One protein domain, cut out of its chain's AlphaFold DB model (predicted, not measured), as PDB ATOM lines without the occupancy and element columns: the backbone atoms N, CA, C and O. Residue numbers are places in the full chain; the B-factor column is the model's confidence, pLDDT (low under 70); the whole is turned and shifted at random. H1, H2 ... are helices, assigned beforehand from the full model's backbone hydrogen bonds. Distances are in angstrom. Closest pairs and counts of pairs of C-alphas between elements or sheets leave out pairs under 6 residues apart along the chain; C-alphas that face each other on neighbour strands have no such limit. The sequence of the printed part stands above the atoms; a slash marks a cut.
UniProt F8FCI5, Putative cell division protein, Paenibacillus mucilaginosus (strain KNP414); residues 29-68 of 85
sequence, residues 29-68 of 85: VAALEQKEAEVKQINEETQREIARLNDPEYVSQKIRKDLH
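What this domain is: This is residues 29 to 68 of the 85 residues of the protein "Putative cell division protein" of Paenibacillus mucilaginosus (strain KNP414) (UniProt F8FCI5). A long helix, H1, is followed after a tight link by a shorter helix, H2, which carries the rod onward at an angle, with no part folding back. The 40 printed residues hold two named helices, H1 then H2, and no named strand, and the class is all helix. The whole is extended, with a radius of gyration of the C-alphas of 17.1 A and spans of 55 by 12 by 5 A.

How they stand to each other: H1, residues 29 to 53, and H2, residues 56 to 66, are close but not clearly touching; their closest C-alphas, those of Leu 53 and Val 59, are 8.0 A apart. They run the same way at a steep tilt of 46 degrees. In both helices every O i to N i+4 pair is within hydrogen-bond range.

Where its parts are: H1 is 35.7 A long, from C-alpha 29 at (22.465, 97.979, -5.338) to C-alpha 53 at (16.027, 73.805, 20.192). H2 is 15.2 A long and ends with C-alpha 66 at (9.013, 66.400, 33.894).

The domain as a whole: The C-alphas farthest apart, those of Val 29 and His 68, are 55.6 A apart. The printed part has no cut. Mean pLDDT of the printed part is 77.3; residues 51 to 68 are under 70.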
ATOM      1  N   VAL A  29      21.429  98.434  -6.278       93.25
ATOM      2  CA  VAL A  29      22.465  97.979  -5.338       93.25
ATOM      3  C   VAL A  29      22.013  98.218  -3.902       93.25
ATOM      4  O   VAL A  29      22.002  97.273  -3.124       93.25
ATOM      5  N   ALA A  30      21.527  99.419  -3.579       93.75
ATOM      6  CA  ALA A  30      21.033  99.737  -2.240       93.75
ATOM      7  C   ALA A  30      19.872  98.817  -1.812       93.75
ATOM      8  O   ALA A  30      19.845  98.331  -0.684       93.75
ATOM      9  N   ALA A  31      18.935  98.521  -2.718       94.00
ATOM     10  CA  ALA A  31      17.835  97.600  -2.442       94.00
ATOM     11  C   ALA A  31      18.309  96.151  -2.225       94.00
ATOM     12  O   ALA A  31      17.742  95.431  -1.402       94.00
ATOM     13  N   LEU A  32      19.332  95.704  -2.960       93.56
ATOM     14  CA  LEU A  32      19.916  94.373  -2.783       93.56
ATOM     15  C   LEU A  32      20.698  94.270  -1.471       93.56
ATOM     16  O   LEU A  32      20.521  93.288  -0.759       93.56
ATOM     17  N   GLU A  33      21.481  95.289  -1.121       93.81
ATOM     18  CA  GLU A  33      22.206  95.359   0.154       93.81
ATOM     19  C   GLU A  33      21.244  95.336   1.351       93.81
ATOM     20  O   GLU A  33      21.477  94.617   2.322       93.81
ATOM     21  N   GLN A  34      20.118  96.057   1.269       93.81
ATOM     22  CA  GLN A  34      19.077  96.012   2.301       93.81
ATOM     23  C   GLN A  34      18.484  94.607   2.458       93.81
ATOM     24  O   GLN A  34      18.373  94.114   3.581       93.81
ATOM     25  N   LYS A  35      18.155  93.938   1.346       92.00
ATOM     26  CA  LYS A  35      17.645  92.559   1.379       92.00
ATOM     27  C   LYS A  35      18.670  91.571   1.918       92.00
ATOM     28  O   LYS A  35      18.306  90.655   2.647       92.00
ATOM     29  N   GLU A  36      19.940  91.733   1.563       92.75
ATOM     30  CA  GLU A  36      21.013  90.884   2.075       92.75
ATOM     31  C   GLU A  36      21.139  91.024   3.596       92.75
ATOM     32  O   GLU A  36      21.193  90.019   4.306       92.75
ATOM     33  N   ALA A  37      21.115  92.261   4.104       93.62
ATOM     34  CA  ALA A  37      21.159  92.530   5.536       93.62
ATOM     35  C   ALA A  37      19.954  91.927   6.278       93.62
ATOM     36  O   ALA A  37      20.138  91.286   7.313       93.62
ATOM     37  N   GLU A  38      18.743  92.078   5.736       94.00
ATOM     38  CA  GLU A  38      17.514  91.505   6.300       94.00
ATOM     39  C   GLU A  38      17.580  89.972   6.360       94.00
ATOM     40  O   GLU A  38      17.393  89.372   7.418       94.00
ATOM     41  N   VAL A  39      17.934  89.319   5.248       92.19
ATOM     42  CA  VAL A  39      18.046  87.853   5.182       92.19
ATOM     43  C   VAL A  39      19.123  87.339   6.131       92.19
ATOM     44  O   VAL A  39      18.937  86.305   6.775       92.19
ATOM     45  N   LYS A  40      20.245  88.053   6.253       92.75
ATOM     46  CA  LYS A  40      21.308  87.685   7.188       92.75
ATOM     47  C   LYS A  40      20.828  87.750   8.638       92.75
ATOM     48  O   LYS A  40      21.095  86.814   9.386       92.75
ATOM     49  N   GLN A  41      20.085  88.792   9.015       93.00
ATOM     50  CA  GLN A  41      19.498  88.903  10.354       93.00
ATOM     51  C   GLN A  41      18.517  87.764  10.642       93.00
ATOM     52  O   GLN A  41      18.649  87.099  11.668       93.00
ATOM     53  N   ILE A  42      17.598  87.481   9.713       91.81
ATOM     54  CA  ILE A  42      16.625  86.388   9.853       91.81
ATOM     55  C   ILE A  42      17.338  85.038   9.982       91.81
ATOM     56  O   ILE A  42      16.966  84.207  10.810       91.81
ATOM     57  N   ASN A  43      18.383  84.804   9.185       89.50
ATOM     58  CA  ASN A  43      19.157  83.570   9.248       89.50
ATOM     59  C   ASN A  43      19.887  83.437  10.592       89.50
ATOM     60  O   ASN A  43      19.839  82.380  11.211       89.50
ATOM     61  N   GLU A  44      20.519  84.504  11.087       90.69
ATOM     62  CA  GLU A  44      21.162  84.498  12.406       90.69
ATOM     63  C   GLU A  44      20.164  84.237  13.541       90.69
ATOM     64  O   GLU A  44      20.463  83.464  14.453       90.69
ATOM     65  N   GLU A  45      18.977  84.844  13.494       89.06
ATOM     66  CA  GLU A  45      17.898  84.596  14.455       89.06
ATOM     67  C   GLU A  45      17.427  83.139  14.400       89.06
ATOM     68  O   GLU A  45      17.437  82.445  15.418       89.06
ATOM     69  N   THR A  46      17.151  82.634  13.198       83.44
ATOM     70  CA  THR A  46      16.731  81.245  12.970       83.44
ATOM     71  C   THR A  46      17.792  80.253  13.449       83.44
ATOM     72  O   THR A  46      17.476  79.267  14.108       83.44
ATOM     73  N   GLN A  47      19.075  80.509  13.185       80.06
ATOM     74  CA  GLN A  47      20.178  79.667  13.658       80.06
ATOM     75  C   GLN A  47      20.279  79.661  15.187       80.06
ATOM     76  O   GLN A  47      20.538  78.613  15.779       80.06
ATOM     77  N   ARG A  48      20.035  80.798  15.855       79.50
ATOM     78  CA  ARG A  48      19.974  80.854  17.327       79.50
ATOM     79  C   ARG A  48      18.791  80.064  17.871       79.50
ATOM     80  O   ARG A  48      18.946  79.385  18.884       79.50
ATOM     81  N   GLU A  49      17.632  80.137  17.229       75.56
ATOM     82  CA  GLU A  49      16.468  79.331  17.605       75.56
ATOM     83  C   GLU A  49      16.737  77.838  17.420       75.56
ATOM     84  O   GLU A  49      16.511  77.058  18.344       75.56
ATOM     85  N   ILE A  50      17.321  77.446  16.284       73.19
ATOM     86  CA  ILE A  50      17.760  76.074  16.017       73.19
ATOM     87  C   ILE A  50      18.752  75.611  17.086       73.19
ATOM     88  O   ILE A  50      18.583  74.524  17.626       73.19
ATOM     89  N   ALA A  51      19.757  76.418  17.435       69.56
ATOM     90  CA  ALA A  51      20.734  76.072  18.467       69.56
ATOM     91  C   ALA A  51      20.089  75.896  19.853       69.56
ATOM     92  O   ALA A  51      20.438  74.966  20.574       69.56
ATOM     93  N   ARG A  52      19.112  76.741  20.213       65.25
ATOM     94  CA  ARG A  52      18.336  76.602  21.460       65.25
ATOM     95  C   ARG A  52      17.474  75.342  21.475       65.25
ATOM     96  O   ARG A  52      17.351  74.704  22.515       65.25
ATOM     97  N   LEU A  53      16.861  75.001  20.343       64.12
ATOM     98  CA  LEU A  53      16.027  73.805  20.192       64.12
ATOM     99  C   LEU A  53      16.858  72.517  20.147       64.12
ATOM    100  O   LEU A  53      16.406  71.478  20.623       64.12
ATOM    101  N   ASN A  54      18.072  72.596  19.603       58.38
ATOM    102  CA  ASN A  54      18.993  71.478  19.436       58.38
ATOM    103  C   ASN A  54      20.006  71.331  20.573       58.38
ATOM    104  O   ASN A  54      20.954  70.580  20.380       58.38
ATOM    105  N   ASP A  55      19.843  71.982  21.732       62.44
ATOM    106  CA  ASP A  55      20.609  71.620  22.931       62.44
ATOM    107  C   ASP A  55      20.025  70.317  23.521       62.44
ATOM    108  O   ASP A  55      19.051  70.334  24.289       62.44
ATOM    109  N   PRO A  56      20.550  69.143  23.123       58.84
ATOM    110  CA  PRO A  56      19.891  67.862  23.341       58.84
ATOM    111  C   PRO A  56      20.034  67.428  24.801       58.84
ATOM    112  O   PRO A  56      19.254  66.612  25.298       58.84
ATOM    113  N   GLU A  57      21.030  67.971  25.503       61.00
ATOM    114  CA  GLU A  57      21.276  67.675  26.901       61.00
ATOM    115  C   GLU A  57      20.189  68.316  27.769       61.00
ATOM    116  O   GLU A  57      19.568  67.625  28.577       61.00
ATOM    117  N   TYR A  58      19.854  69.584  27.521       57.34
ATOM    118  CA  TYR A  58      18.768  70.269  28.220       57.34
ATOM    119  C   TYR A  58      17.396  69.635  27.940       57.34
ATOM    120  O   TYR A  58      16.625  69.367  28.867       57.34
ATOM    121  N   VAL A  59      17.103  69.311  26.673       61.81
ATOM    122  CA  VAL A  59      15.848  68.644  26.282       61.81
ATOM    123  C   VAL A  59      15.733  67.261  26.931       61.81
ATOM    124  O   VAL A  59      14.686  66.915  27.480       61.81
ATOM    125  N   SER A  60      16.814  66.477  26.951       61.50
ATOM    126  CA  SER A  60      16.812  65.151  27.577       61.50
ATOM    127  C   SER A  60      16.682  65.206  29.104       61.50
ATOM    128  O   SER A  60      15.954  64.395  29.681       61.50
ATOM    129  N   GLN A  61      17.318  66.177  29.768       63.12
ATOM    130  CA  GLN A  61      17.158  66.399  31.206       63.12
ATOM    131  C   GLN A  61      15.721  66.795  31.555       63.12
ATOM    132  O   GLN A  61      15.172  66.294  32.537       63.12
ATOM    133  N   LYS A  62      15.088  67.642  30.737       63.19
ATOM    134  CA  LYS A  62      13.702  68.069  30.942       63.19
ATOM    135  C   LYS A  62      12.698  66.938  30.727       63.19
ATOM    136  O   LYS A  62      11.842  66.713  31.573       63.19
ATOM    137  N   ILE A  63      12.858  66.153  29.663       67.06
ATOM    138  CA  ILE A  63      12.035  64.962  29.405       67.06
ATOM    139  C   ILE A  63      12.156  63.935  30.552       67.06
ATOM    140  O   ILE A  63      11.162  63.331  30.958       67.06
ATOM    141  N   ARG A  64      13.354  63.761  31.123       66.44
ATOM    142  CA  ARG A  64      13.578  62.862  32.269       66.44
ATOM    143  C   ARG A  64      12.960  63.379  33.572       66.44
ATOM    144  O   ARG A  64      12.431  62.577  34.336       66.44
ATOM    145  N   LYS A  65      13.040  64.690  33.830       63.50
ATOM    146  CA  LYS A  65      12.511  65.320  35.052       63.50
ATOM    147  C   LYS A  65      10.988  65.471  35.039       63.50
ATOM    148  O   LYS A  65      10.362  65.117  36.030       63.50
ATOM    149  N   ASP A  66      10.413  65.944  33.934       59.88
ATOM    150  CA  ASP A  66       9.013  66.400  33.894       59.88
ATOM    151  C   ASP A  66       8.057  65.362  33.291       59.88
ATOM    152  O   ASP A  66       6.895  65.284  33.681       59.88
ATOM    153  N   LEU A  67       8.525  64.553  32.336       60.31
ATOM    154  CA  LEU A  67       7.693  63.553  31.651       60.31
ATOM    155  C   LEU A  67       7.921  62.132  32.184       60.31
ATOM    156  O   LEU A  67       7.369  61.184  31.629       60.31
ATOM    157  N   HIS A  68       8.757  61.978  33.223       62.09
ATOM    158  CA  HIS A  68       9.214  60.692  33.771       62.09
ATOM    159  C   HIS A  68       9.614  59.684  32.686       62.09
ATOM    160  O   HIS A  68       9.448  58.475  32.842       62.09
TER     161      HIS A  68